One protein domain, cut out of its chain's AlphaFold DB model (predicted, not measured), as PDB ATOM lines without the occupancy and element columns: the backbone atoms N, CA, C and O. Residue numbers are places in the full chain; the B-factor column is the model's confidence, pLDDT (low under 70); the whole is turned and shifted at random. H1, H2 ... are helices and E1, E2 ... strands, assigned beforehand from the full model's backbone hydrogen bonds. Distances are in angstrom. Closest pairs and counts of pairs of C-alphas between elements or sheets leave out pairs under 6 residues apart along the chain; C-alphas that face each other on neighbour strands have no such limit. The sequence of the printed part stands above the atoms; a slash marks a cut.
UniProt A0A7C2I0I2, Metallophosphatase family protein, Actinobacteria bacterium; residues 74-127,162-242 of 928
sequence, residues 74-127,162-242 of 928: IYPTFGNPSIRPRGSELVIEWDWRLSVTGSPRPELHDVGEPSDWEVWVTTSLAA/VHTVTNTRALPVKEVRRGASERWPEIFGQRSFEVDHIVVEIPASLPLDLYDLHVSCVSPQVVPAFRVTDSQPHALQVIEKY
ATOM      1  N   ILE A  74     -38.805  11.245 -14.518       85.06
ATOM      2  CA  ILE A  74     -39.247  11.868 -15.775       85.06
ATOM      3  C   ILE A  74     -38.638  11.199 -17.015       85.06
ATOM      4  O   ILE A  74     -39.055  11.501 -18.130       85.06
ATOM      5  N   TYR A  75     -37.671  10.292 -16.829       92.19
ATOM      6  CA  TYR A  75     -37.217   9.342 -17.844       92.19
ATOM      7  C   TYR A  75     -36.475   8.146 -17.207       92.19
ATOM      8  O   TYR A  75     -35.643   8.359 -16.321       92.19
ATOM      9  N   PRO A  76     -36.688   6.907 -17.685       93.75
ATOM     10  CA  PRO A  76     -37.754   6.510 -18.606       93.75
ATOM     11  C   PRO A  76     -39.136   6.571 -17.941       93.75
ATOM     12  O   PRO A  76     -39.251   6.422 -16.724       93.75
ATOM     13  N   THR A  77     -40.173   6.797 -18.745       93.81
ATOM     14  CA  THR A  77     -41.583   6.843 -18.318       93.81
ATOM     15  C   THR A  77     -42.398   5.801 -19.069       93.81
ATOM     16  O   THR A  77     -41.907   5.193 -20.017       93.81
ATOM     17  N   PHE A  78     -43.659   5.621 -18.674       92.19
ATOM     18  CA  PHE A  78     -44.583   4.740 -19.387       92.19
ATOM     19  C   PHE A  78     -44.715   5.085 -20.884       92.19
ATOM     20  O   PHE A  78     -44.658   4.190 -21.718       92.19
ATOM     21  N   GLY A  79     -44.862   6.374 -21.224       93.06
ATOM     22  CA  GLY A  79     -45.018   6.844 -22.609       93.06
ATOM     23  C   GLY A  79     -43.709   7.169 -23.341       93.06
ATOM     24  O   GLY A  79     -43.756   7.583 -24.497       93.06
ATOM     25  N   ASN A  80     -42.560   7.020 -22.674       94.88
ATOM     26  CA  ASN A  80     -41.211   7.156 -23.233       94.88
ATOM     27  C   ASN A  80     -40.255   6.171 -22.521       94.88
ATOM     28  O   ASN A  80     -39.407   6.581 -21.711       94.88
ATOM     29  N   PRO A  81     -40.431   4.857 -22.755       97.25
ATOM     30  CA  PRO A  81     -39.660   3.821 -22.094       97.25
ATOM     31  C   PRO A  81     -38.243   3.726 -22.664       97.25
ATOM     32  O   PRO A  81     -37.903   4.261 -23.721       97.25
ATOM     33  N   SER A  82     -37.385   2.987 -21.966       97.50
ATOM     34  CA  SER A  82     -36.042   2.655 -22.430       97.50
ATOM     35  C   SER A  82     -35.967   1.189 -22.855       97.50
ATOM     36  O   SER A  82     -36.364   0.301 -22.108       97.50
ATOM     37  N   ILE A  83     -35.368   0.916 -24.016       98.19
ATOM     38  CA  ILE A  83     -35.090  -0.444 -24.501       98.19
ATOM     39  C   ILE A  83     -33.583  -0.695 -24.435       98.19
ATOM     40  O   ILE A  83     -32.792   0.019 -25.069       98.19
ATOM     41  N   ARG A  84     -33.157  -1.687 -23.648       97.94
ATOM     42  CA  ARG A  84     -31.737  -1.893 -23.334       97.94
ATOM     43  C   ARG A  84     -31.312  -3.359 -23.348       97.94
ATOM     44  O   ARG A  84     -32.005  -4.203 -22.783       97.94
ATOM     45  N   PRO A  85     -30.142  -3.675 -23.931       97.25
ATOM     46  CA  PRO A  85     -29.530  -4.979 -23.770       97.25
ATOM     47  C   PRO A  85     -29.168  -5.260 -22.311       97.25
ATOM     48  O   PRO A  85     -28.667  -4.384 -21.604       97.25
ATOM     49  N   ARG A  86     -29.321  -6.506 -21.870       93.94
ATOM     50  CA  ARG A  86     -28.726  -6.957 -20.603       93.94
ATOM     51  C   ARG A  86     -27.215  -6.680 -20.575       93.94
ATOM     52  O   ARG A  86     -26.518  -6.843 -21.577       93.94
ATOM     53  N   GLY A  87     -26.691  -6.270 -19.424       93.44
ATOM     54  CA  GLY A  87     -25.288  -5.872 -19.265       93.44
ATOM     55  C   GLY A  87     -24.956  -4.459 -19.758       93.44
ATOM     56  O   GLY A  87     -23.793  -4.067 -19.672       93.44
ATOM     57  N   SER A  88     -25.920  -3.698 -20.293       96.62
ATOM     58  CA  SER A  88     -25.706  -2.298 -20.671       96.62
ATOM     59  C   SER A  88     -25.951  -1.339 -19.504       96.62
ATOM     60  O   SER A  88     -26.395  -1.726 -18.425       96.62
ATOM     61  N   GLU A  89     -25.698  -0.054 -19.740       97.62
ATOM     62  CA  GLU A  89     -26.086   1.016 -18.824       97.62
ATOM     63  C   GLU A  89     -27.470   1.575 -19.187       97.62
ATOM     64  O   GLU A  89     -27.884   1.553 -20.353       97.62
ATOM     65  N   LEU A  90     -28.171   2.079 -18.176       97.62
ATOM     66  CA  LEU A  90     -29.390   2.871 -18.281       97.62
ATOM     67  C   LEU A  90     -29.145   4.212 -17.587       97.62
ATOM     68  O   LEU A  90     -28.623   4.250 -16.475       97.62
ATOM     69  N   VAL A  91     -29.547   5.304 -18.235       97.56
ATOM     70  CA  VAL A  91     -29.571   6.637 -17.629       97.56
ATOM     71  C   VAL A  91     -31.002   6.944 -17.220       97.56
ATOM     72  O   VAL A  91     -31.912   6.855 -18.041       97.56
ATOM     73  N   ILE A  92     -31.177   7.285 -15.952       97.56
ATOM     74  CA  ILE A  92     -32.448   7.676 -15.353       97.56
ATOM     75  C   ILE A  92     -32.392   9.180 -15.090       97.56
ATOM     76  O   ILE A  92     -31.413   9.655 -14.518       97.56
ATOM     77  N   GLU A  93     -33.426   9.922 -15.474       95.75
ATOM     78  CA  GLU A  93     -33.526  11.360 -15.219       95.75
ATOM     79  C   GLU A  93     -34.544  11.642 -14.107       95.75
ATOM     80  O   GLU A  93     -35.713  11.250 -14.181       95.75
ATOM     81  N   TRP A  94     -34.079  12.338 -13.070       94.56
ATOM     82  CA  TRP A  94     -34.842  12.647 -11.866       94.56
ATOM     83  C   TRP A  94     -34.994  14.157 -11.648       94.56
ATOM     84  O   TRP A  94     -34.002  14.893 -11.567       94.56
ATOM     85  N   ASP A  95     -36.235  14.621 -11.492       91.31
ATOM     86  CA  ASP A  95     -36.585  16.018 -11.234       91.31
ATOM     87  C   ASP A  95     -37.145  16.245  -9.826       91.31
ATOM     88  O   ASP A  95     -38.305  15.977  -9.531       91.31
ATOM     89  N   TRP A  96     -36.330  16.882  -8.988       89.31
ATOM     90  CA  TRP A  96     -36.633  17.241  -7.604       89.31
ATOM     91  C   TRP A  96     -37.750  18.266  -7.388       89.31
ATOM     92  O   TRP A  96     -38.205  18.442  -6.252       89.31
ATOM     93  N   ARG A  97     -38.141  19.035  -8.410       77.75
ATOM     94  CA  ARG A  97     -38.974  20.242  -8.226       77.75
ATOM     95  C   ARG A  97     -40.376  19.938  -7.715       77.75
ATOM     96  O   ARG A  97     -40.995  20.795  -7.086       77.75
ATOM     97  N   LEU A  98     -40.839  18.715  -7.930       72.06
ATOM     98  CA  LEU A  98     -42.145  18.243  -7.491       72.06
ATOM     99  C   LEU A  98     -42.122  17.644  -6.069       72.06
ATOM    100  O   LEU A  98     -43.182  17.457  -5.482       72.06
ATOM    101  N   SER A  99     -40.943  17.369  -5.485       71.44
ATOM    102  CA  SER A  99     -40.828  16.680  -4.183       71.44
ATOM    103  C   SER A  99     -41.334  17.530  -3.017       71.44
ATOM    104  O   SER A  99     -42.033  17.045  -2.130       71.44
ATOM    105  N   VAL A 100     -40.943  18.810  -2.973       78.62
ATOM    106  CA  VAL A 100     -41.266  19.704  -1.854       78.62
ATOM    107  C   VAL A 100     -41.512  21.116  -2.374       78.62
ATOM    108  O   VAL A 100     -40.577  21.892  -2.590       78.62
ATOM    109  N   THR A 101     -42.785  21.479  -2.535       76.50
ATOM    110  CA  THR A 101     -43.190  22.812  -2.998       76.50
ATOM    111  C   THR A 101     -42.528  23.914  -2.164       76.50
ATOM    112  O   THR A 101     -42.657  23.960  -0.940       76.50
ATOM    113  N   GLY A 102     -41.821  24.829  -2.830       75.75
ATOM    114  CA  GLY A 102     -41.203  25.998  -2.196       75.75
ATOM    115  C   GLY A 102     -39.919  25.724  -1.403       75.75
ATOM    116  O   GLY A 102     -39.371  26.664  -0.827       75.75
ATOM    117  N   SER A 103     -39.417  24.486  -1.379       78.38
ATOM    118  CA  SER A 103     -38.080  24.189  -0.852       78.38
ATOM    119  C   SER A 103     -37.060  24.110  -1.991       78.38
ATOM    120  O   SER A 103     -37.398  23.628  -3.072       78.38
ATOM    121  N   PRO A 104     -35.814  24.579  -1.789       84.44
ATOM    122  CA  PRO A 104     -34.766  24.385  -2.781       84.44
ATOM    123  C   PRO A 104     -34.502  22.884  -2.948       84.44
ATOM    124  O   PRO A 104     -34.476  22.150  -1.959       84.44
ATOM    125  N   ARG A 105     -34.305  22.441  -4.194       89.75
ATOM    126  CA  ARG A 105     -33.868  21.068  -4.479       89.75
ATOM    127  C   ARG A 105     -32.540  20.761  -3.764       89.75
ATOM    128  O   ARG A 105     -31.747  21.691  -3.586       89.75
ATOM    129  N   PRO A 106     -32.263  19.495  -3.407       93.56
ATOM    130  CA  PRO A 106     -30.961  19.091  -2.884       93.56
ATOM    131  C   PRO A 106     -29.804  19.515  -3.797       93.56
ATOM    132  O   PRO A 106     -29.918  19.475  -5.031       93.56
ATOM    133  N   GLU A 107     -28.678  19.912  -3.210       95.44
ATOM    134  CA  GLU A 107     -27.457  20.159  -3.974       95.44
ATOM    135  C   GLU A 107     -26.860  18.825  -4.436       95.44
ATOM    136  O   GLU A 107     -27.015  17.809  -3.766       95.44
ATOM    137  N   LEU A 108     -26.139  18.805  -5.564       96.12
ATOM    138  CA  LEU A 108     -25.597  17.547  -6.102       96.12
ATOM    139  C   LEU A 108     -24.671  16.833  -5.099       96.12
ATOM    140  O   LEU A 108     -24.651  15.618  -5.061       96.12
ATOM    141  N   HIS A 109     -23.935  17.556  -4.251       96.12
ATOM    142  CA  HIS A 109     -23.068  16.928  -3.242       96.12
ATOM    143  C   HIS A 109     -23.828  16.235  -2.094       96.12
ATOM    144  O   HIS A 109     -23.204  15.506  -1.327       96.12
ATOM    145  N   ASP A 110     -25.140  16.468  -1.965       96.31
ATOM    146  CA  ASP A 110     -26.002  15.796  -0.986       96.31
ATOM    147  C   ASP A 110     -26.599  14.485  -1.531       96.31
ATOM    148  O   ASP A 110     -27.114  13.687  -0.748       96.31
ATOM    149  N   VAL A 111     -26.586  14.293  -2.857       96.69
ATOM    150  CA  VAL A 111     -27.238  13.173  -3.573       96.69
ATOM    151  C   VAL A 111     -26.366  12.593  -4.695       96.69
ATOM    152  O   VAL A 111     -26.862  11.930  -5.600       96.69
ATOM    153  N   GLY A 112     -25.078  12.917  -4.703       96.62
ATOM    154  CA  GLY A 112     -24.171  12.640  -5.818       96.62
ATOM    155  C   GLY A 112     -23.438  11.313  -5.687       96.62
ATOM    156  O   GLY A 112     -22.785  10.884  -6.637       96.62
ATOM    157  N   GLU A 113     -23.513  10.663  -4.524       97.88
ATOM    158  CA  GLU A 113     -22.870   9.373  -4.317       97.88
ATOM    159  C   GLU A 113     -23.795   8.248  -4.805       97.88
ATOM    160  O   GLU A 113     -24.990   8.264  -4.515       97.88
ATOM    161  N   PRO A 114     -23.281   7.201  -5.474       98.00
ATOM    162  CA  PRO A 114     -24.107   6.064  -5.881       98.00
ATOM    163  C   PRO A 114     -24.878   5.394  -4.733       98.00
ATOM    164  O   PRO A 114     -25.942   4.829  -4.953       98.00
ATOM    165  N   SER A 115     -24.365   5.465  -3.498       97.62
ATOM    166  CA  SER A 115     -25.039   4.937  -2.301       97.62
ATOM    167  C   SER A 115     -26.211   5.784  -1.804       97.62
ATOM    168  O   SER A 115     -26.911   5.356  -0.890       97.62
ATOM    169  N   ASP A 116     -26.396   6.986  -2.350       97.94
ATOM    170  CA  ASP A 116     -27.513   7.871  -2.019       97.94
ATOM    171  C   ASP A 116     -28.813   7.446  -2.715       97.94
ATOM    172  O   ASP A 116     -29.875   7.993  -2.408       97.94
ATOM    173  N   TRP A 117     -28.740   6.459  -3.614       98.25
ATOM    174  CA  TRP A 117     -29.842   6.005  -4.451       98.25
ATOM    175  C   TRP A 117     -30.021   4.490  -4.387       98.25
ATOM    176  O   TRP A 117     -29.062   3.720  -4.443       98.25
ATOM    177  N   GLU A 118     -31.277   4.066  -4.332       98.38
ATOM    178  CA  GLU A 118     -31.686   2.683  -4.548       98.38
ATOM    179  C   GLU A 118     -32.522   2.625  -5.824       98.38
ATOM    180  O   GLU A 118     -33.525   3.329  -5.954       98.38
ATOM    181  N   VAL A 119     -32.100   1.788  -6.771       98.50
ATOM    182  CA  VAL A 119     -32.810   1.566  -8.032       98.50
ATOM    183  C   VAL A 119     -33.070   0.079  -8.180       98.50
ATOM    184  O   VAL A 119     -32.172  -0.744  -7.978       98.50
ATOM    185  N   TRP A 120     -34.300  -0.283  -8.521       98.19
ATOM    186  CA  TRP A 120     -34.671  -1.663  -8.795       98.19
ATOM    187  C   TRP A 120     -35.780  -1.729  -9.834       98.19
ATOM    188  O   TRP A 120     -36.474  -0.751 -10.103       98.19
ATOM    189  N   VAL A 121     -35.930  -2.909 -10.412       97.25
ATOM    190  CA  VAL A 121     -36.972  -3.223 -11.380       97.25
ATOM    191  C   VAL A 121     -37.815  -4.381 -10.893       97.25
ATOM    192  O   VAL A 121     -37.299  -5.266 -10.204       97.25
ATOM    193  N   THR A 122     -39.085  -4.378 -11.276       94.38
ATOM    194  CA  THR A 122     -40.029  -5.477 -11.058       94.38
ATOM    195  C   THR A 122     -40.633  -5.860 -12.403       94.38
ATOM    196  O   THR A 122     -40.987  -4.959 -13.155       94.38
ATOM    197  N   THR A 123     -40.722  -7.153 -12.744       90.81
ATOM    198  CA  THR A 123     -41.435  -7.591 -13.966       90.81
ATOM    199  C   THR A 123     -42.799  -6.905 -14.028       90.81
ATOM    200  O   THR A 123     -43.564  -6.981 -13.060       90.81
ATOM    201  N   SER A 124     -43.087  -6.254 -15.153       88.50
ATOM    202  CA  SER A 124     -44.373  -5.624 -15.410       88.50
ATOM    203  C   SER A 124     -45.452  -6.695 -15.476       88.50
ATOM    204  O   SER A 124     -45.391  -7.630 -16.274       88.50
ATOM    205  N   LEU A 125     -46.451  -6.582 -14.608       74.19
ATOM    206  CA  LEU A 125     -47.604  -7.464 -14.658       74.19
ATOM    207  C   LEU A 125     -48.622  -6.839 -15.596       74.19
ATOM    208  O   LEU A 125     -49.386  -5.970 -15.173       74.19
ATOM    209  N   ALA A 126     -48.655  -7.304 -16.846       63.34
ATOM    210  CA  ALA A 126     -49.702  -6.878 -17.755       63.34
ATOM    211  C   ALA A 126     -51.058  -7.156 -17.123       63.34
ATOM    212  O   ALA A 126     -51.395  -8.277 -16.715       63.34
ATOM    213  N   ALA A 127     -51.836  -6.092 -17.019       54.16
ATOM    214  CA  ALA A 127     -53.011  -6.093 -16.176       54.16
ATOM    215  C   ALA A 127     -54.122  -7.003 -16.756       54.16
ATOM    216  O   ALA A 127     -55.080  -7.382 -16.091       54.16
ATOM    217  N   VAL A 162     -53.391 -12.238 -15.577       48.50
ATOM    218  CA  VAL A 162     -53.048 -13.395 -16.442       48.50
ATOM    219  C   VAL A 162     -51.715 -14.008 -16.030       48.50
ATOM    220  O   VAL A 162     -51.529 -15.220 -16.141       48.50
ATOM    221  N   HIS A 163     -50.840 -13.183 -15.462       56.78
ATOM    222  CA  HIS A 163     -49.563 -13.582 -14.919       56.78
ATOM    223  C   HIS A 163     -49.376 -13.000 -13.511       56.78
ATOM    224  O   HIS A 163     -49.619 -11.820 -13.282       56.78
ATOM    225  N   THR A 164     -48.984 -13.830 -12.541       64.25
ATOM    226  CA  THR A 164     -48.725 -13.413 -11.145       64.25
ATOM    227  C   THR A 164     -47.246 -13.453 -10.780       64.25
ATOM    228  O   THR A 164     -46.887 -13.175  -9.636       64.25
ATOM    229  N   VAL A 165     -46.387 -13.887 -11.703       69.81
ATOM    230  CA  VAL A 165     -44.974 -14.073 -11.396       69.81
ATOM    231  C   VAL A 165     -44.277 -12.728 -11.445       69.81
ATOM    232  O   VAL A 165     -44.319 -12.021 -12.442       69.81
ATOM    233  N   THR A 166     -43.597 -12.415 -10.352       81.06
ATOM    234  CA  THR A 166     -42.804 -11.202 -10.200       81.06
ATOM    235  C   THR A 166     -41.331 -11.570 -10.104       81.06
ATOM    236  O   THR A 166     -40.957 -12.567  -9.477       81.06
ATOM    237  N   ASN A 167     -40.486 -10.761 -10.742       87.44
ATOM    238  CA  ASN A 167     -39.040 -10.808 -10.570       87.44
ATOM    239  C   ASN A 167     -38.556  -9.416 -10.225       87.44
ATOM    240  O   ASN A 167     -38.707  -8.497 -11.023       87.44
ATOM    241  N   THR A 168     -37.953  -9.288  -9.053       93.19
ATOM    242  CA  THR A 168     -37.428  -8.033  -8.533       93.19
ATOM    243  C   THR A 168     -35.914  -8.079  -8.567       93.19
ATOM    244  O   THR A 168     -35.299  -9.008  -8.030       93.19
ATOM    245  N   ARG A 169     -35.271  -7.092  -9.185       95.00
ATOM    246  CA  ARG A 169     -33.806  -7.024  -9.259       95.00
ATOM    247  C   ARG A 169     -33.329  -5.609  -8.989       95.00
ATOM    248  O   ARG A 169     -33.851  -4.658  -9.553       95.00
ATOM    249  N   ALA A 170     -32.322  -5.481  -8.131       96.62
ATOM    250  CA  ALA A 170     -31.640  -4.209  -7.931       96.62
ATOM    251  C   ALA A 170     -30.770  -3.884  -9.152       96.62
ATOM    252  O   ALA A 170     -30.100  -4.770  -9.687       96.62
ATOM    253  N   LEU A 171     -30.755  -2.616  -9.554       97.94
ATOM    254  CA  LEU A 171     -29.872  -2.088 -10.585       97.94
ATOM    255  C   LEU A 171     -28.734  -1.319  -9.897       97.94
ATOM    256  O   LEU A 171     -28.995  -0.315  -9.230       97.94
ATOM    257  N   PRO A 172     -27.471  -1.774  -9.995       97.25
ATOM    258  CA  PRO A 172     -26.359  -1.088  -9.351       97.25
ATOM    259  C   PRO A 172     -26.172   0.328  -9.901       97.25
ATOM    260  O   PRO A 172     -25.886   0.499 -11.086       97.25
ATOM    261  N   VAL A 173     -26.253   1.332  -9.028       98.38
ATOM    262  CA  VAL A 173     -25.943   2.723  -9.377       98.38
ATOM    263  C   VAL A 173     -24.433   2.872  -9.571       98.38
ATOM    264  O   VAL A 173     -23.632   2.430  -8.742       98.38
ATOM    265  N   LYS A 174     -24.035   3.467 -10.694       98.00
ATOM    266  CA  LYS A 174     -22.640   3.671 -11.104       98.00
ATOM    267  C   LYS A 174     -22.184   5.098 -10.886       98.00
ATOM    268  O   LYS A 174     -21.089   5.317 -10.369       98.00
ATOM    269  N   GLU A 175     -23.020   6.045 -11.280       98.00
ATOM    270  CA  GLU A 175     -22.699   7.464 -11.298       98.00
ATOM    271  C   GLU A 175     -23.975   8.280 -11.111       98.00
ATOM    272  O   GLU A 175     -25.044   7.882 -11.573       98.00
ATOM    273  N   VAL A 176     -23.843   9.437 -10.462       98.06
ATOM    274  CA  VAL A 176     -24.878  10.466 -10.437       98.06
ATOM    275  C   VAL A 176     -24.258  11.782 -10.885       98.06
ATOM    276  O   VAL A 176     -23.223  12.205 -10.365       98.06
ATOM    277  N   ARG A 177     -24.887  12.452 -11.848       97.31
ATOM    278  CA  ARG A 177     -24.467  13.777 -12.325       97.31
ATOM    279  C   ARG A 177     -25.671  14.679 -12.534       97.31
ATOM    280  O   ARG A 177     -26.768  14.199 -12.763       97.31
ATOM    281  N   ARG A 178     -25.465  15.994 -12.507       95.56
ATOM    282  CA  ARG A 178     -26.516  16.982 -12.778       95.56
ATOM    283  C   ARG A 178     -26.275  17.665 -14.115       95.56
ATOM    284  O   ARG A 178     -25.144  18.058 -14.402       95.56
ATOM    285  N   GLY A 179     -27.321  17.826 -14.914       94.00
ATOM    286  CA  GLY A 179     -27.242  18.497 -16.210       94.00
ATOM    287  C   GLY A 179     -28.602  18.611 -16.884       94.00
ATOM    288  O   GLY A 179     -29.605  18.190 -16.319       94.00
ATOM    289  N   ALA A 180     -28.639  19.184 -18.086       90.44
ATOM    290  CA  ALA A 180     -29.853  19.192 -18.902       90.44
ATOM    291  C   ALA A 180     -30.278  17.762 -19.280       90.44
ATOM    292  O   ALA A 180     -29.431  16.865 -19.296       90.44
ATOM    293  N   SER A 181     -31.562  17.560 -19.581       87.81
ATOM    294  CA  SER A 181     -32.024  16.305 -20.188       87.81
ATOM    295  C   SER A 181     -31.334  16.070 -21.535       87.81
ATOM    296  O   SER A 181     -31.036  17.020 -22.266       87.81
ATOM    297  N   GLU A 182     -31.039  14.810 -21.848       80.31
ATOM    298  CA  GLU A 182     -30.291  14.456 -23.059       80.31
ATOM    299  C   GLU A 182     -31.159  14.323 -24.304       80.31
ATOM    300  O   GLU A 182     -30.672  14.574 -25.403       80.31
ATOM    301  N   ARG A 183     -32.413  13.885 -24.155       81.38
ATOM    302  CA  ARG A 183     -33.218  13.386 -25.284       81.38
ATOM    303  C   ARG A 183     -34.545  14.096 -25.487       81.38
ATOM    304  O   ARG A 183     -35.232  13.814 -26.469       81.38
ATOM    305  N   TRP A 184     -34.876  15.036 -24.613       84.38
ATOM    306  CA  TRP A 184     -36.069  15.861 -24.707       84.38
ATOM    307  C   TRP A 184     -35.803  17.213 -24.022       84.38
ATOM    308  O   TRP A 184     -35.243  17.260 -22.931       84.38
ATOM    309  N   PRO A 185     -36.114  18.353 -24.654       76.19
ATOM    310  CA  PRO A 185     -35.569  19.638 -24.207       76.19
ATOM    311  C   PRO A 185     -36.502  20.420 -23.273       76.19
ATOM    312  O   PRO A 185     -36.098  21.454 -22.726       76.19
ATOM    313  N   GLU A 186     -37.747  19.963 -23.119       76.62
ATOM    314  CA  GLU A 186     -38.803  20.680 -22.417       76.62
ATOM    315  C   GLU A 186     -39.812  19.714 -21.785       76.62
ATOM    316  O   GLU A 186     -40.367  18.839 -22.446       76.62
ATOM    317  N   ILE A 187     -40.078  19.917 -20.498       75.56
ATOM    318  CA  ILE A 187     -41.257  19.400 -19.799       75.56
ATOM    319  C   ILE A 187     -41.865  20.567 -19.060       75.56
ATOM    320  O   ILE A 187     -41.137  21.447 -18.585       75.56
ATOM    321  N   PHE A 188     -43.184  20.582 -18.947       69.75
ATOM    322  CA  PHE A 188     -43.879  21.549 -18.120       69.75
ATOM    323  C   PHE A 188     -43.501  23.001 -18.479       69.75
ATOM    324  O   PHE A 188     -43.197  23.811 -17.603       69.75
ATOM    325  N   GLY A 189     -43.404  23.313 -19.780       66.94
ATOM    326  CA  GLY A 189     -43.051  24.648 -20.284       66.94
ATOM    327  C   GLY A 189     -41.623  25.121 -19.959       66.94
ATOM    328  O   GLY A 189     -41.287  26.293 -20.149       66.94
ATOM    329  N   GLN A 190     -40.783  24.265 -19.370       68.06
ATOM    330  CA  GLN A 190     -39.478  24.642 -18.839       68.06
ATOM    331  C   GLN A 190     -38.374  24.183 -19.778       68.06
ATOM    332  O   GLN A 190     -38.019  23.010 -19.829       68.06
ATOM    333  N   ARG A 191     -37.786  25.142 -20.493       68.12
ATOM    334  CA  ARG A 191     -36.617  24.905 -21.342       68.12
ATOM    335  C   ARG A 191     -35.340  24.844 -20.517       68.12
ATOM    336  O   ARG A 191     -35.168  25.623 -19.580       68.12
ATOM    337  N   SER A 192     -34.407  23.986 -20.936       70.44
ATOM    338  CA  SER A 192     -33.049  23.924 -20.360       70.44
ATOM    339  C   SER A 192     -33.033  23.685 -18.843       70.44
ATOM    340  O   SER A 192     -32.175  24.210 -18.131       70.44
ATOM    341  N   PHE A 193     -34.006  22.930 -18.334       80.62
ATOM    342  CA  PHE A 193     -34.029  22.551 -16.931       80.62
ATOM    343  C   PHE A 193     -32.997  21.458 -16.639       80.62
ATOM    344  O   PHE A 193     -32.626  20.680 -17.514       80.62
ATOM    345  N   GLU A 194     -32.520  21.426 -15.397       89.00
ATOM    346  CA  GLU A 194     -31.522  20.458 -14.956       89.00
ATOM    347  C   GLU A 194     -32.156  19.332 -14.143       89.00
ATOM    348  O   GLU A 194     -32.915  19.590 -13.204       89.00
ATOM    349  N   VAL A 195     -31.725  18.115 -14.442       92.75
ATOM    350  CA  VAL A 195     -32.112  16.859 -13.798       92.75
ATOM    351  C   VAL A 195     -30.892  16.191 -13.188       92.75
ATOM    352  O   VAL A 195     -29.752  16.482 -13.573       92.75
ATOM    353  N   ASP A 196     -31.135  15.284 -12.249       95.81
ATOM    354  CA  ASP A 196     -30.113  14.331 -11.833       95.81
ATOM    355  C   ASP A 196     -30.174  13.109 -12.751       95.81
ATOM    356  O   ASP A 196     -31.203  12.453 -12.873       95.81
ATOM    357  N   HIS A 197     -29.055  12.844 -13.414       97.50
ATOM    358  CA  HIS A 197     -28.791  11.674 -14.237       97.50
ATOM    359  C   HIS A 197     -28.210  10.588 -13.343       97.50
ATOM    360  O   HIS A 197     -27.063  10.701 -12.903       97.50
ATOM    361  N   ILE A 198     -28.991   9.550 -13.080       98.12
ATOM    362  CA  ILE A 198     -28.598   8.389 -12.286       98.12
ATOM    363  C   ILE A 198     -28.267   7.273 -13.276       98.12
ATOM    364  O   ILE A 198     -29.152   6.713 -13.924       98.12
ATOM    365  N   VAL A 199     -26.981   6.976 -13.435       98.44
ATOM    366  CA  VAL A 199     -26.506   5.917 -14.328       98.44
ATOM    367  C   VAL A 199     -26.511   4.606 -13.559       98.44
ATOM    368  O   VAL A 199     -25.847   4.488 -12.526       98.44
ATOM    369  N   VAL A 200     -27.234   3.611 -14.063       98.44
ATOM    370  CA  VAL A 200     -27.316   2.270 -13.476       98.44
ATOM    371  C   VAL A 200     -26.859   1.206 -14.465       98.44
ATOM    372  O   VAL A 200     -26.978   1.371 -15.676       98.44
ATOM    373  N   GLU A 201     -26.334   0.098 -13.953       97.38
ATOM    374  CA  GLU A 201     -26.049  -1.095 -14.755       97.38
ATOM    375  C   GLU A 201     -27.270  -2.012 -14.781       97.38
ATOM    376  O   GLU A 201     -27.859  -2.304 -13.740       97.38
ATOM    377  N   ILE A 202     -27.616  -2.505 -15.966       97.44
ATOM    378  CA  ILE A 202     -28.591  -3.576 -16.148       97.44
ATOM    379  C   ILE A 202     -27.841  -4.899 -15.994       97.44
ATOM    380  O   ILE A 202     -27.008  -5.211 -16.847       97.44
ATOM    381  N   PRO A 203     -28.095  -5.701 -14.945       95.06
ATOM    382  CA  PRO A 203     -27.354  -6.935 -14.733       95.06
ATOM    383  C   PRO A 203     -27.486  -7.887 -15.922       95.06
ATOM    384  O   PRO A 203     -28.575  -8.093 -16.452       95.06
ATOM    385  N   ALA A 204     -26.391  -8.546 -16.305       92.44
ATOM    386  CA  ALA A 204     -26.431  -9.582 -17.341       92.44
ATOM    387  C   ALA A 204     -27.312 -10.790 -16.948       92.44
ATOM    388  O   ALA A 204     -27.685 -11.586 -17.807       92.44
ATOM    389  N   SER A 205     -27.625 -10.933 -15.656       92.25
ATOM    390  CA  SER A 205     -28.517 -11.952 -15.096       92.25
ATOM    391  C   SER A 205     -29.998 -11.567 -15.081       92.25
ATOM    392  O   SER A 205     -30.813 -12.355 -14.604       92.25
ATOM    393  N   LEU A 206     -30.342 -10.335 -15.466       94.38
ATOM    394  CA  LEU A 206     -31.730  -9.887 -15.522       94.38
ATOM    395  C   LEU A 206     -32.430 -10.603 -16.693       94.38
ATOM    396  O   LEU A 206     -31.886 -10.551 -17.800       94.38
ATOM    397  N   PRO A 207     -33.569 -11.287 -16.461       93.38
ATOM    398  CA  PRO A 207     -34.317 -11.931 -17.535       93.38
ATOM    399  C   PRO A 207     -34.758 -10.966 -18.637       93.38
ATOM    400  O   PRO A 207     -34.830  -9.751 -18.437       93.38
ATOM    401  N   LEU A 208     -35.047 -11.520 -19.812       93.62
ATOM    402  CA  LEU A 208     -35.596 -10.765 -20.933       93.62
ATOM    403  C   LEU A 208     -37.076 -10.499 -20.673       93.62
ATOM    404  O   LEU A 208     -37.885 -11.420 -20.744       93.62
ATOM    405  N   ASP A 209     -37.420  -9.258 -20.337       92.94
ATOM    406  CA  ASP A 209     -38.788  -8.906 -19.972       92.94
ATOM    407  C   ASP A 209     -39.045  -7.395 -20.033       92.94
ATOM    408  O   ASP A 209     -38.112  -6.591 -20.164       92.94
ATOM    409  N   LEU A 210     -40.320  -7.030 -19.914       93.56
ATOM    410  CA  LEU A 210     -40.763  -5.670 -19.649       93.56
ATOM    411  C   LEU A 210     -40.808  -5.442 -18.134       93.56
ATOM    412  O   LEU A 210     -41.275  -6.291 -17.372       93.56
ATOM    413  N   TYR A 211     -40.290  -4.302 -17.692       95.31
ATOM    414  CA  TYR A 211     -40.098  -4.000 -16.283       95.31
ATOM    415  C   TYR A 211     -40.666  -2.642 -15.884       95.31
ATOM    416  O   TYR A 211     -40.468  -1.623 -16.555       95.31
ATOM    417  N   ASP A 212     -41.257  -2.629 -14.694       95.50
ATOM    418  CA  ASP A 212     -41.545  -1.431 -13.926       95.50
ATOM    419  C   ASP A 212     -40.251  -0.968 -13.255       95.50
ATOM    420  O   ASP A 212     -39.551  -1.752 -12.606       95.50
ATOM    421  N   LEU A 213     -39.923   0.313 -13.408       97.50
ATOM    422  CA  LEU A 213     -38.739   0.929 -12.821       97.50
ATOM    423  C   LEU A 213     -39.106   1.631 -11.518       97.50
ATOM    424  O   LEU A 213     -40.060   2.405 -11.472       97.50
ATOM    425  N   HIS A 214     -38.301   1.429 -10.479       97.44
ATOM    426  CA  HIS A 214     -38.436   2.104  -9.196       97.44
ATOM    427  C   HIS A 214     -37.126   2.786  -8.806       97.44
ATOM    428  O   HIS A 214     -36.042   2.208  -8.932       97.44
ATOM    429  N   VAL A 215     -37.234   4.012  -8.297       98.00
ATOM    430  CA  VAL A 215     -36.088   4.847  -7.924       98.00
ATOM    431  C   VAL A 215     -36.381   5.516  -6.590       98.00
ATOM    432  O   VAL A 215     -37.435   6.125  -6.408       98.00
ATOM    433  N   SER A 216     -35.447   5.410  -5.649       97.50
ATOM    434  CA  SER A 216     -35.552   6.019  -4.326       97.50
ATOM    435  C   SER A 216     -34.282   6.777  -3.965       97.50
ATOM    436  O   SER A 216     -33.180   6.244  -4.098       97.50
ATOM    437  N   CYS A 217     -34.436   8.000  -3.456       96.81
ATOM    438  CA  CYS A 217     -33.341   8.694  -2.786       96.81
ATOM    439  C   CYS A 217     -33.305   8.303  -1.307       96.81
ATOM    440  O   CYS A 217     -34.223   8.592  -0.533       96.81
ATOM    441  N   VAL A 218     -32.202   7.686  -0.898       97.00
ATOM    442  CA  VAL A 218     -31.960   7.197   0.465       97.00
ATOM    443  C   VAL A 218     -30.880   7.991   1.206       97.00
ATOM    444  O   VAL A 218     -30.554   7.662   2.350       97.00
ATOM    445  N   SER A 219     -30.368   9.068   0.599       96.88
ATOM    446  CA  SER A 219     -29.350   9.950   1.182       96.88
ATOM    447  C   SER A 219     -29.707  10.393   2.614       96.88
ATOM    448  O   SER A 219     -30.739  11.042   2.853       96.88
ATOM    449  N   PRO A 220     -28.864  10.095   3.621       96.12
ATOM    450  CA  PRO A 220     -29.048  10.636   4.962       96.12
ATOM    451  C   PRO A 220     -28.800  12.154   5.056       96.12
ATOM    452  O   PRO A 220     -29.188  12.752   6.064       96.12
ATOM    453  N   GLN A 221     -28.171  12.765   4.050       95.69
ATOM    454  CA  GLN A 221     -27.807  14.181   3.980       95.69
ATOM    455  C   GLN A 221     -29.007  15.048   3.587       95.69
ATOM    456  O   GLN A 221     -29.126  16.176   4.068       95.69
ATOM    457  N   VAL A 222     -29.941  14.514   2.795       93.31
ATOM    458  CA  VAL A 222     -31.176  15.231   2.465       93.31
ATOM    459  C   VAL A 222     -32.194  15.162   3.601       93.31
ATOM    460  O   VAL A 222     -32.269  14.189   4.368       93.31
ATOM    461  N   VAL A 223     -33.008  16.216   3.724       91.94
ATOM    462  CA  VAL A 223     -34.113  16.242   4.690       91.94
ATOM    463  C   VAL A 223     -35.138  15.151   4.352       91.94
ATOM    464  O   VAL A 223     -35.331  14.850   3.175       91.94
ATOM    465  N   PRO A 224     -35.849  14.579   5.345       91.94
ATOM    466  CA  PRO A 224     -36.742  13.440   5.116       91.94
ATOM    467  C   PRO A 224     -37.797  13.640   4.019       91.94
ATOM    468  O   PRO A 224     -38.198  12.671   3.393       91.94
ATOM    469  N   ALA A 225     -38.223  14.881   3.764       88.31
ATOM    470  CA  ALA A 225     -39.192  15.200   2.717       88.31
ATOM    471  C   ALA A 225     -38.669  14.973   1.281       88.31
ATOM    472  O   ALA A 225     -39.477  14.836   0.375       88.31
ATOM    473  N   PHE A 226     -37.347  14.910   1.076       90.12
ATOM    474  CA  PHE A 226     -36.715  14.572  -0.208       90.12
ATOM    475  C   PHE A 226     -36.290  13.095  -0.297       90.12
ATOM    476  O   PHE A 226     -35.743  12.673  -1.309       90.12
ATOM    477  N   ARG A 227     -36.546  12.276   0.732       93.19
ATOM    478  CA  ARG A 227     -36.326  10.819   0.671       93.19
ATOM    479  C   ARG A 227     -37.562  10.137   0.115       93.19
ATOM    480  O   ARG A 227     -38.298   9.456   0.829       93.19
ATOM    481  N   VAL A 228     -37.844  10.462  -1.134       91.38
ATOM    482  CA  VAL A 228     -39.025  10.022  -1.866       91.38
ATOM    483  C   VAL A 228     -38.664   8.856  -2.779       91.38
ATOM    484  O   VAL A 228     -37.521   8.718  -3.218       91.38
ATOM    485  N   THR A 229     -39.666   8.031  -3.055       93.50
ATOM    486  CA  THR A 229     -39.606   6.965  -4.052       93.50
ATOM    487  C   THR A 229     -40.615   7.294  -5.135       93.50
ATOM    488  O   THR A 229     -41.739   7.683  -4.813       93.50
ATOM    489  N   ASP A 230     -40.222   7.114  -6.386       93.94
ATOM    490  CA  ASP A 230     -41.121   7.178  -7.532       93.94
ATOM    491  C   ASP A 230     -40.934   5.936  -8.404       93.94
ATOM    492  O   ASP A 230     -39.928   5.222  -8.294       93.94
ATOM    493  N   SER A 231     -41.920   5.652  -9.245       93.62
ATOM    494  CA  SER A 231     -41.883   4.489 -10.124       93.62
ATOM    495  C   SER A 231     -42.639   4.725 -11.413       93.62
ATOM    496  O   SER A 231     -43.654   5.416 -11.406       93.62
ATOM    497  N   GLN A 232     -42.177   4.099 -12.489       94.69
ATOM    498  CA  GLN A 232     -42.818   4.134 -13.798       94.69
ATOM    499  C   GLN A 232     -43.053   2.700 -14.282       94.69
ATOM    500  O   GLN A 232     -42.082   1.941 -14.385       94.69
ATOM    501  N   PRO A 233     -44.309   2.299 -14.551       92.81
ATOM    502  CA  PRO A 233     -44.582   0.985 -15.107       92.81
ATOM    503  C   PRO A 233     -44.112   0.904 -16.558       92.81
ATOM    504  O   PRO A 233     -44.056   1.922 -17.249       92.81
ATOM    505  N   HIS A 234     -43.770  -0.303 -17.009       94.38
ATOM    506  CA  HIS A 234     -43.358  -0.605 -18.390       94.38
ATOM    507  C   HIS A 234     -42.208   0.286 -18.907       94.38
ATOM    508  O   HIS A 234     -42.034   0.478 -20.108       94.38
ATOM    509  N   ALA A 235     -41.412   0.857 -18.002       96.06
ATOM    510  CA  ALA A 235     -40.433   1.886 -18.331       96.06
ATOM    511  C   ALA A 235     -39.111   1.308 -18.856       96.06
ATOM    512  O   ALA A 235     -38.302   2.039 -19.431       96.06
ATOM    513  N   LEU A 236     -38.859   0.010 -18.663       97.81
ATOM    514  CA  LEU A 236     -37.649  -0.653 -19.140       97.81
ATOM    515  C   LEU A 236     -37.975  -1.980 -19.827       97.81
ATOM    516  O   LEU A 236     -38.361  -2.937 -19.167       97.81
ATOM    517  N   GLN A 237     -37.713  -2.074 -21.127       97.62
ATOM    518  CA  GLN A 237     -37.649  -3.356 -21.828       97.62
ATOM    519  C   GLN A 237     -36.201  -3.847 -21.850       97.62
ATOM    520  O   GLN A 237     -35.308  -3.174 -22.381       97.62
ATOM    521  N   VAL A 238     -35.970  -5.043 -21.315       97.31
ATOM    522  CA  VAL A 238     -34.670  -5.714 -21.374       97.31
ATOM    523  C   VAL A 238     -34.668  -6.670 -22.554       97.31
ATOM    524  O   VAL A 238     -35.533  -7.534 -22.677       97.31
ATOM    525  N   ILE A 239     -33.681  -6.514 -23.428       96.25
ATOM    526  CA  ILE A 239     -33.481  -7.367 -24.601       96.25
ATOM    527  C   ILE A 239     -32.128  -8.072 -24.525       96.25
ATOM    528  O   ILE A 239     -31.240  -7.702 -23.755       96.25
ATOM    529  N   GLU A 240     -31.938  -9.110 -25.334       92.50
ATOM    530  CA  GLU A 240     -30.647  -9.797 -25.392       92.50
ATOM    531  C   GLU A 240     -29.582  -8.917 -26.060       92.50
ATOM    532  O   GLU A 240     -28.459  -8.790 -25.573       92.50
ATOM    533  N   LYS A 241     -29.949  -8.310 -27.187       94.56
ATOM    534  CA  LYS A 241     -29.123  -7.424 -28.007       94.56
ATOM    535  C   LYS A 241     -30.035  -6.635 -28.936       94.56
ATOM    536  O   LYS A 241     -31.122  -7.101 -29.258       94.56
ATOM    537  N   TYR A 242     -29.560  -5.497 -29.429       97.19
ATOM    538  CA  TYR A 242     -30.260  -4.794 -30.500       97.19
ATOM    539  C   TYR A 242     -30.271  -5.643 -31.779       97.19
ATOM    540  O   TYR A 242     -29.210  -6.023 -32.288       97.19
TER     541      TYR A 242
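This is residues 74 to 127 and 162 to 242 of the 928 residues of the protein "Metallophosphatase family protein" of Actinobacteria bacterium (UniProt A0A7C2I0I2). Two sheets lie face to face as a sandwich with crossed strands: a strongly twisted sheet of five, E1, E8, E7, E3 and E4, and a smaller twisted sheet of three, E2, E6 and E5. The tiny helix H1 grazes the smaller sheet, and the chain passes between the sheets four times, once where E4 runs on into E5. The printed part has 135 residues in the order E1, E2, H1, E3, E4, E5, E6, E7, E8; the larger sheet is mixed and the smaller antiparallel. The class is mostly strand, though under half of the residues are in named elements. The whole is compact, with a radius of gyration of the C-alphas of 15.0 A and spans of 43 by 32 by 27 A.

E1 is residues 82 to 85, beginning at C-alpha 82 (-36.042, 2.655, -22.430). E2 is residues 89 to 94, 16.1 A long, and H1 is residues 108 to 111. E3, residues 117 to 123, is 20.2 A long, and E4 is residues 168 to 170. E5, residues 173 to 180, measures 19.4 A and bends by 51 degrees at residue 177. E6, residues 194 to 201, measures 22.2 A. E7, residues 210 to 217, measures 23.4 A. E8, residues 229 to 239, is the longest strand at 25.8 A, bends by 65 degrees at residue 233 and ends at C-alpha 239 (-33.481, -7.367, -24.601).

The larger sheet runs E1, E8, E7, E3, E4. E1 and E8 are parallel, with N 84 and O 237 2.9 A apart, within hydrogen-bond range. E8 and E7 form an antiparallel hairpin, with N 213 and O 232 at 2.9 A. E7 and E3 are antiparallel at 159 degrees, with N 214 and O 120 at 2.9 A. E3 and E4 are antiparallel, with N 121 and O 169 at 2.8 A. In the smaller sheet E6 is the inner strand: N 92 of E2 and O 198 are 2.9 A apart, and N 197 and O 177 of E5, its hairpin partner, 2.7 A. The two sheets' strands stand at 54 degrees. H1 only grazes the smaller sheet; its closest C-alphas to E5 are those of Leu 108 and Arg 178, 6.8 A apart. H1 is too short for an O i to N i+4 pair, and its one O i to N i+3 pair is within range.

The C-alphas farthest apart, of His 109 and Val 162, are 44.6 A apart. Residues 128 to 161 are not printed, and C-alphas 127 and 162 are 7.3 A apart across the cut. The links E2 to H1, E5 to E6 and E7 to E8 are long. The model's pLDDT is under 70 at residues 126 to 127, 162 to 165 and 188 to 191.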